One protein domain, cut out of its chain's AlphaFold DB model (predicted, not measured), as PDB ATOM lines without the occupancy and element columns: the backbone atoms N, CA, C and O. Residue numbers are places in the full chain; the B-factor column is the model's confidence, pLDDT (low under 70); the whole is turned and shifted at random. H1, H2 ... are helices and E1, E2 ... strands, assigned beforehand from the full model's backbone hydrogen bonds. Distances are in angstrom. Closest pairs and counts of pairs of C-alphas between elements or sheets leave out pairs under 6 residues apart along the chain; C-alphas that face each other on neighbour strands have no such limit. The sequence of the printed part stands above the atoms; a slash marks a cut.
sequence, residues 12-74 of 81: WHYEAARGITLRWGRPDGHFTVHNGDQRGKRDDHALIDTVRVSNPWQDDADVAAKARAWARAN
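This is residues 12 to 74 of the 81 residues of an uncharacterized protein of Saccharopolyspora gloriosae (UniProt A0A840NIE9). A strongly twisted wall of four antiparallel strands has one helix, H1, slantwise over one face, making two layers. The strands run E1 E2 E3 E4 across the sheet and along the chain, a meander, each the antiparallel neighbour of the one before; H1 follows. The printed part has 63 residues, mixed in class and compact, with a radius of gyration of the C-alphas of 10.8 A and spans of 27 by 23 by 17 A.

Inner strands E2, residues 20 to 24, and E3, residues 30 to 35, form a hairpin; N 23 and O 32, 2.9 A apart, are within hydrogen-bond range. Edge strand E1, residues 12 to 15, forms a hairpin with E2, N 13 to O 22 being 2.9 A. Edge strand E4, residues 47 to 52, forms one with E3, N 33 to O 49 being 2.8 A. H1, residues 60 to 73, is on the sheet, its height 8.9 A; its closest C-alphas to E2 are Ala 67 and Leu 22, 7.3 A. In H1 every O i to N i+4 pair is within hydrogen-bond range.

E1 begins at C-alpha 12 (-25.281, 36.353, -14.860); H1, 20.2 A long, ends at C-alpha 73 (-30.144, 17.077, -20.646). E3 is 16.9 A long.

The printed part has no cut. The E3 to E4 link is long. Residues 25 to 28, 40 to 44, 53 to 56 and 58 have pLDDT under 70.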
ATOM      1  N   TRP A  12     -24.542  36.662 -13.649       83.00
ATOM      2  CA  TRP A  12     -25.281  36.353 -14.860       83.00
ATOM      3  C   TRP A  12     -24.297  35.851 -15.906       83.00
ATOM      4  O   TRP A  12     -23.273  36.493 -16.145       83.00
ATOM      5  N   HIS A  13     -24.627  34.746 -16.563       84.00
ATOM      6  CA  HIS A  13     -23.826  34.193 -17.645       84.00
ATOM      7  C   HIS A  13     -24.707  33.854 -18.832       84.00
ATOM      8  O   HIS A  13     -25.613  33.028 -18.736       84.00
ATOM      9  N   TYR A  14     -24.427  34.494 -19.960       84.81
ATOM     10  CA  TYR A  14     -25.097  34.199 -21.213       84.81
ATOM     11  C   TYR A  14     -24.332  33.116 -21.978       84.81
ATOM     12  O   TYR A  14     -23.182  33.316 -22.368       84.81
ATOM     13  N   GLU A  15     -24.980  31.976 -22.206       82.50
ATOM     14  CA  GLU A  15     -24.446  30.878 -23.011       82.50
ATOM     15  C   GLU A  15     -24.980  31.009 -24.442       82.50
ATOM     16  O   GLU A  15     -26.041  30.483 -24.796       82.50
ATOM     17  N   ALA A  16     -24.232  31.744 -25.269       79.75
ATOM     18  CA  ALA A  16     -24.619  32.082 -26.637       79.75
ATOM     19  C   ALA A  16     -24.878  30.849 -27.516       79.75
ATOM     20  O   ALA A  16     -25.783  30.877 -28.345       79.75
ATOM     21  N   ALA A  17     -24.153  29.746 -27.293       77.81
ATOM     22  CA  ALA A  17     -24.326  28.504 -28.052       77.81
ATOM     23  C   ALA A  17     -25.723  27.878 -27.892       77.81
ATOM     24  O   ALA A  17     -26.112  27.022 -28.682       77.81
ATOM     25  N   ARG A  18     -26.459  28.272 -26.850       75.44
ATOM     26  CA  ARG A  18     -27.799  27.766 -26.534       75.44
ATOM     27  C   ARG A  18     -28.839  28.873 -26.429       75.44
ATOM     28  O   ARG A  18     -29.986  28.589 -26.120       75.44
ATOM     29  N   GLY A  19     -28.436  30.127 -26.619       83.25
ATOM     30  CA  GLY A  19     -29.318  31.271 -26.445       83.25
ATOM     31  C   GLY A  19     -30.022  31.267 -25.089       83.25
ATOM     32  O   GLY A  19     -31.216  31.524 -25.050       83.25
ATOM     33  N   ILE A  20     -29.320  30.942 -23.999       85.06
ATOM     34  CA  ILE A  20     -29.881  30.976 -22.639       85.06
ATOM     35  C   ILE A  20     -29.028  31.847 -21.726       85.06
ATOM     36  O   ILE A  20     -27.805  31.904 -21.863       85.06
ATOM     37  N   THR A  21     -29.669  32.475 -20.750       86.25
ATOM     38  CA  THR A  21     -29.002  33.192 -19.668       86.25
ATOM     39  C   THR A  21     -29.165  32.443 -18.358       86.25
ATOM     40  O   THR A  21     -30.261  32.078 -17.951       86.25
ATOM     41  N   LEU A  22     -28.060  32.253 -17.662       84.00
ATOM     42  CA  LEU A  22     -27.996  31.639 -16.352       84.00
ATOM     43  C   LEU A  22     -27.828  32.729 -15.309       84.00
ATOM     44  O   LEU A  22     -27.043  33.657 -15.501       84.00
ATOM     45  N   ARG A  23     -28.550  32.606 -14.203       84.94
ATOM     46  CA  ARG A  23     -28.465  33.544 -13.084       84.94
ATOM     47  C   ARG A  23     -28.357  32.780 -11.776       84.94
ATOM     48  O   ARG A  23     -29.173  31.899 -11.504       84.94
ATOM     49  N   TRP A  24     -27.389  33.165 -10.956       82.25
ATOM     50  CA  TRP A  24     -27.184  32.666  -9.594       82.25
ATOM     51  C   TRP A  24     -26.885  33.827  -8.646       82.25
ATOM     52  O   TRP A  24     -26.710  34.966  -9.074       82.25
ATOM     53  N   GLY A  25     -26.843  33.534  -7.346       69.88
ATOM     54  CA  GLY A  25     -26.303  34.435  -6.327       69.88
ATOM     55  C   GLY A  25     -27.295  34.888  -5.262       69.88
ATOM     56  O   GLY A  25     -27.547  36.074  -5.057       69.88
ATOM     57  N   ARG A  26     -27.840  33.917  -4.539       63.81
ATOM     58  CA  ARG A  26     -28.606  34.110  -3.307       63.81
ATOM     59  C   ARG A  26     -28.153  33.069  -2.277       63.81
ATOM     60  O   ARG A  26     -27.552  32.072  -2.682       63.81
ATOM     61  N   PRO A  27     -28.454  33.237  -0.975       61.47
ATOM     62  CA  PRO A  27     -28.209  32.186   0.022       61.47
ATOM     63  C   PRO A  27     -28.948  30.865  -0.280       61.47
ATOM     64  O   PRO A  27     -28.663  29.847   0.334       61.47
ATOM     65  N   ASP A  28     -29.872  30.873  -1.242       62.31
ATOM     66  CA  ASP A  28     -30.864  29.829  -1.491       62.31
ATOM     67  C   ASP A  28     -30.395  28.654  -2.377       62.31
ATOM     68  O   ASP A  28     -31.226  27.846  -2.793       62.31
ATOM     69  N   GLY A  29     -29.101  28.548  -2.713       73.50
ATOM     70  CA  GLY A  29     -28.528  27.328  -3.314       73.50
ATOM     71  C   GLY A  29     -29.148  26.875  -4.648       73.50
ATOM     72  O   GLY A  29     -29.205  25.684  -4.935       73.50
ATOM     73  N   HIS A  30     -29.648  27.797  -5.470       80.00
ATOM     74  CA  HIS A  30     -30.239  27.484  -6.772       80.00
ATOM     75  C   HIS A  30     -29.734  28.432  -7.859       80.00
ATOM     76  O   HIS A  30     -29.235  29.524  -7.572       80.00
ATOM     77  N   PHE A  31     -29.880  28.003  -9.109       82.38
ATOM     78  CA  PHE A  31     -29.712  28.852 -10.282       82.38
ATOM     79  C   PHE A  31     -30.992  28.844 -11.105       82.38
ATOM     80  O   PHE A  31     -31.726  27.857 -11.148       82.38
ATOM     81  N   THR A  32     -31.253  29.960 -11.763       85.62
ATOM     82  CA  THR A  32     -32.361  30.102 -12.705       85.62
ATOM     83  C   THR A  32     -31.821  30.121 -14.123       85.62
ATOM     84  O   THR A  32     -30.790  30.749 -14.386       85.62
ATOM     85  N   VAL A  33     -32.528  29.454 -15.025       86.31
ATOM     86  CA  VAL A  33     -32.242  29.426 -16.456       86.31
ATOM     87  C   VAL A  33     -33.296  30.260 -17.161       86.31
ATOM     88  O   VAL A  33     -34.485  30.036 -16.966       86.31
ATOM     89  N   HIS A  34     -32.863  31.202 -17.984       86.56
ATOM     90  CA  HIS A  34     -33.708  32.123 -18.733       86.56
ATOM     91  C   HIS A  34     -33.476  31.945 -20.228       86.56
ATOM     92  O   HIS A  34     -32.351  31.693 -20.655       86.56
ATOM     93  N   ASN A  35     -34.520  32.098 -21.030       84.06
ATOM     94  CA  ASN A  35     -34.431  32.048 -22.481       84.06
ATOM     95  C   ASN A  35     -33.866  33.363 -23.034       84.06
ATOM     96  O   ASN A  35     -34.217  34.451 -22.572       84.06
ATOM     97  N   GLY A  36     -33.026  33.270 -24.056       83.06
ATOM     98  CA  GLY A  36     -32.371  34.407 -24.692       83.06
ATOM     99  C   GLY A  36     -31.296  35.079 -23.835       83.06
ATOM    100  O   GLY A  36     -30.965  34.655 -22.726       83.06
ATOM    101  N   ASP A  37     -30.746  36.160 -24.385       82.94
ATOM    102  CA  ASP A  37     -29.837  37.073 -23.693       82.94
ATOM    103  C   ASP A  37     -30.654  38.043 -22.830       82.94
ATOM    104  O   ASP A  37     -31.336  38.933 -23.347       82.94
ATOM    105  N   GLN A  38     -30.592  37.874 -21.509       80.00
ATOM    106  CA  GLN A  38     -31.310  38.748 -20.584       80.00
ATOM    107  C   GLN A  38     -30.635  40.111 -20.431       80.00
ATOM    108  O   GLN A  38     -31.285  41.032 -19.947       80.00
ATOM    109  N   ARG A  39     -29.363  40.293 -20.824       70.44
ATOM    110  CA  ARG A  39     -28.621  41.566 -20.674       70.44
ATOM    111  C   ARG A  39     -28.737  42.221 -19.287       70.44
ATOM    112  O   ARG A  39     -28.733  43.443 -19.172       70.44
ATOM    113  N   GLY A  40     -28.893  41.422 -18.231       63.84
ATOM    114  CA  GLY A  40     -29.104  41.918 -16.865       63.84
ATOM    115  C   GLY A  40     -30.513  42.455 -16.567       63.84
ATOM    116  O   GLY A  40     -30.716  43.076 -15.522       63.84
ATOM    117  N   LYS A  41     -31.499  42.216 -17.439       68.44
ATOM    118  CA  LYS A  41     -32.918  42.438 -17.137       68.44
ATOM    119  C   LYS A  41     -33.336  41.529 -15.984       68.44
ATOM    120  O   LYS A  41     -32.962  40.364 -15.927       68.44
ATOM    121  N   ARG A  42     -34.097  42.084 -15.040       62.66
ATOM    122  CA  ARG A  42     -34.587  41.367 -13.851       62.66
ATOM    123  C   ARG A  42     -35.918  40.646 -14.076       62.66
ATOM    124  O   ARG A  42     -36.417  40.052 -13.130       62.66
ATOM    125  N   ASP A  43     -36.477  40.729 -15.277       65.19
ATOM    126  CA  ASP A  43     -37.776  40.155 -15.608       65.19
ATOM    127  C   ASP A  43     -37.722  38.627 -15.693       65.19
ATOM    128  O   ASP A  43     -36.964  38.064 -16.477       65.19
ATOM    129  N   ASP A  44     -38.591  37.961 -14.932       68.25
ATOM    130  CA  ASP A  44     -38.759  36.503 -14.959       68.25
ATOM    131  C   ASP A  44     -39.628  36.030 -16.142       68.25
ATOM    132  O   ASP A  44     -39.921  34.845 -16.275       68.25
ATOM    133  N   HIS A  45     -40.019  36.933 -17.048       70.69
ATOM    134  CA  HIS A  45     -40.805  36.610 -18.246       70.69
ATOM    135  C   HIS A  45     -40.143  35.574 -19.163       70.69
ATOM    136  O   HIS A  45     -40.824  34.929 -19.958       70.69
ATOM    137  N   ALA A  46     -38.822  35.432 -19.072       77.06
ATOM    138  CA  ALA A  46     -38.053  34.465 -19.835       77.06
ATOM    139  C   ALA A  46     -37.575  33.277 -18.991       77.06
ATOM    140  O   ALA A  46     -36.782  32.485 -19.494       77.06
ATOM    141  N   LEU A  47     -38.017  33.142 -17.738       85.62
ATOM    142  CA  LEU A  47     -37.624  32.031 -16.881       85.62
ATOM    143  C   LEU A  47     -38.079  30.708 -17.510       85.62
ATOM    144  O   LEU A  47     -39.264  30.480 -17.743       85.62
ATOM    145  N   ILE A  48     -37.114  29.838 -17.779       84.81
ATOM    146  CA  ILE A  48     -37.341  28.487 -18.280       84.81
ATOM    147  C   ILE A  48     -37.442  27.515 -17.110       84.81
ATOM    148  O   ILE A  48     -38.343  26.682 -17.075       84.81
ATOM    149  N   ASP A  49     -36.482  27.585 -16.185       85.75
ATOM    150  CA  ASP A  49     -36.386  26.624 -15.091       85.75
ATOM    151  C   ASP A  49     -35.647  27.200 -13.880       85.75
ATOM    152  O   ASP A  49     -34.814  28.107 -13.996       85.75
ATOM    153  N   THR A  50     -35.940  26.643 -12.709       86.12
ATOM    154  CA  THR A  50     -35.236  26.922 -11.456       86.12
ATOM    155  C   THR A  50     -34.658  25.628 -10.920       86.12
ATOM    156  O   THR A  50     -35.366  24.764 -10.406       86.12
ATOM    157  N   VAL A  51     -33.339  25.513 -10.987       82.56
ATOM    158  CA  VAL A  51     -32.635  24.291 -10.622       82.56
ATOM    159  C   VAL A  51     -32.012  24.475  -9.245       82.56
ATOM    160  O   VAL A  51     -31.076  25.257  -9.052       82.56
ATOM    161  N   ARG A  52     -32.544  23.738  -8.267       78.44
ATOM    162  CA  ARG A  52     -31.931  23.621  -6.939       78.44
ATOM    163  C   ARG A  52     -30.677  22.770  -7.028       78.44
ATOM    164  O   ARG A  52     -30.691  21.698  -7.629       78.44
ATOM    165  N   VAL A  53     -29.613  23.228  -6.386       69.44
ATOM    166  CA  VAL A  53     -28.362  22.484  -6.301       69.44
ATOM    167  C   VAL A  53     -28.141  22.118  -4.847       69.44
ATOM    168  O   VAL A  53     -27.971  22.969  -3.983       69.44
ATOM    169  N   SER A  54     -28.196  20.817  -4.572       61.97
ATOM    170  CA  SER A  54     -28.132  20.267  -3.214       61.97
ATOM    171  C   SER A  54     -26.778  20.484  -2.530       61.97
ATOM    172  O   SER A  54     -26.694  20.383  -1.311       61.97
ATOM    173  N   ASN A  55     -25.728  20.785  -3.305       61.91
ATOM    174  CA  ASN A  55     -24.404  21.131  -2.798       61.91
ATOM    175  C   ASN A  55     -24.152  22.638  -2.932       61.91
ATOM    176  O   ASN A  55     -24.487  23.208  -3.973       61.91
ATOM    177  N   PRO A  56     -23.505  23.276  -1.939       63.41
ATOM    178  CA  PRO A  56     -23.019  24.637  -2.096       63.41
ATOM    179  C   PRO A  56     -22.018  24.674  -3.254       63.41
ATOM    180  O   PRO A  56     -21.074  23.884  -3.306       63.41
ATOM    181  N   TRP A  57     -22.272  25.568  -4.204       71.12
ATOM    182  CA  TRP A  57     -21.378  25.879  -5.312       71.12
ATOM    183  C   TRP A  57     -19.973  26.186  -4.790       71.12
ATOM    184  O   TRP A  57     -19.840  26.933  -3.818       71.12
ATOM    185  N   GLN A  58     -18.936  25.637  -5.425       64.62
ATOM    186  CA  GLN A  58     -17.555  26.005  -5.090       64.62
ATOM    187  C   GLN A  58     -17.206  27.390  -5.650       64.62
ATOM    188  O   GLN A  58     -16.597  28.201  -4.955       64.62
ATOM    189  N   ASP A  59     -17.646  27.672  -6.878       70.31
ATOM    190  CA  ASP A  59     -17.340  28.890  -7.621       70.31
ATOM    191  C   ASP A  59     -18.280  29.062  -8.835       70.31
ATOM    192  O   ASP A  59     -19.134  28.224  -9.127       70.31
ATOM    193  N   ASP A  60     -18.118  30.181  -9.537       71.56
ATOM    194  CA  ASP A  60     -18.878  30.581 -10.726       71.56
ATOM    195  C   ASP A  60     -18.783  29.568 -11.887       71.56
ATOM    196  O   ASP A  60     -19.764  29.301 -12.590       71.56
ATOM    197  N   ALA A  61     -17.615  28.938 -12.062       75.19
ATOM    198  CA  ALA A  61     -17.385  27.982 -13.137       75.19
ATOM    199  C   ALA A  61     -18.095  26.644 -12.875       75.19
ATOM    200  O   ALA A  61     -18.580  26.025 -13.829       75.19
ATOM    201  N   ASP A  62     -18.233  26.222 -11.613       77.50
ATOM    202  CA  ASP A  62     -19.062  25.062 -11.243       77.50
ATOM    203  C   ASP A  62     -20.538  25.294 -11.612       77.50
ATOM    204  O   ASP A  62     -21.200  24.402 -12.160       77.50
ATOM    205  N   VAL A  63     -21.039  26.521 -11.412       75.12
ATOM    206  CA  VAL A  63     -22.399  26.896 -11.824       75.12
ATOM    207  C   VAL A  63     -22.565  26.778 -13.333       75.12
ATOM    208  O   VAL A  63     -23.500  26.123 -13.808       75.12
ATOM    209  N   ALA A  64     -21.628  27.344 -14.092       75.88
ATOM    210  CA  ALA A  64     -21.634  27.255 -15.546       75.88
ATOM    211  C   ALA A  64     -21.562  25.793 -16.033       75.88
ATOM    212  O   ALA A  64     -22.276  25.411 -16.966       75.88
ATOM    213  N   ALA A  65     -20.758  24.942 -15.389       80.94
ATOM    214  CA  ALA A  65     -20.642  23.526 -15.734       80.94
ATOM    215  C   ALA A  65     -21.949  22.750 -15.484       80.94
ATOM    216  O   ALA A  65     -22.419  22.026 -16.371       80.94
ATOM    217  N   LYS A  66     -22.580  22.930 -14.317       79.06
ATOM    218  CA  LYS A  66     -23.866  22.289 -13.978       79.06
ATOM    219  C   LYS A  66     -24.994  22.770 -14.878       79.06
ATOM    220  O   LYS A  66     -25.803  21.963 -15.335       79.06
ATOM    221  N   ALA A  67     -25.015  24.055 -15.200       76.31
ATOM    222  CA  ALA A  67     -25.982  24.604 -16.131       76.31
ATOM    223  C   ALA A  67     -25.799  24.069 -17.558       76.31
ATOM    224  O   ALA A  67     -26.779  23.708 -18.211       76.31
ATOM    225  N   ARG A  68     -24.555  23.926 -18.034       77.94
ATOM    226  CA  ARG A  68     -24.263  23.253 -19.311       77.94
ATOM    227  C   ARG A  68     -24.721  21.799 -19.306       77.94
ATOM    228  O   ARG A  68     -25.263  21.338 -20.311       77.94
ATOM    229  N   ALA A  69     -24.529  21.082 -18.197       83.44
ATOM    230  CA  ALA A  69     -25.019  19.716 -18.037       83.44
ATOM    231  C   ALA A  69     -26.556  19.656 -18.076       83.44
ATOM    232  O   ALA A  69     -27.109  18.865 -18.840       83.44
ATOM    233  N   TRP A  70     -27.244  20.543 -17.347       82.00
ATOM    234  CA  TRP A  70     -28.705  20.671 -17.403       82.00
ATOM    235  C   TRP A  70     -29.186  20.975 -18.822       82.00
ATOM    236  O   TRP A  70     -30.121  20.343 -19.308       82.00
ATOM    237  N   ALA A  71     -28.514  21.881 -19.529       76.12
ATOM    238  CA  ALA A  71     -28.902  22.248 -20.881       76.12
ATOM    239  C   ALA A  71     -28.687  21.087 -21.867       76.12
ATOM    240  O   ALA A  71     -29.501  20.874 -22.765       76.12
ATOM    241  N   ARG A  72     -27.615  20.295 -21.714       80.06
ATOM    242  CA  ARG A  72     -27.419  19.052 -22.486       80.06
ATOM    243  C   ARG A  72     -28.548  18.051 -22.241       80.06
ATOM    244  O   ARG A  72     -28.996  17.431 -23.197       80.06
ATOM    245  N   ALA A  73     -29.015  17.932 -21.000       83.00
ATOM    246  CA  ALA A  73     -30.144  17.077 -20.646       83.00
ATOM    247  C   ALA A  73     -31.499  17.628 -21.139       83.00
ATOM    248  O   ALA A  73     -32.418  16.849 -21.376       83.00
ATOM    249  N   ASN A  74     -31.612  18.947 -21.345       76.00
ATOM    250  CA  ASN A  74     -32.836  19.637 -21.761       76.00
ATOM    251  C   ASN A  74     -32.670  20.362 -23.113       76.00
ATOM    252  O   ASN A  74     -32.696  21.595 -23.174       76.00
TER     253      ASN A  74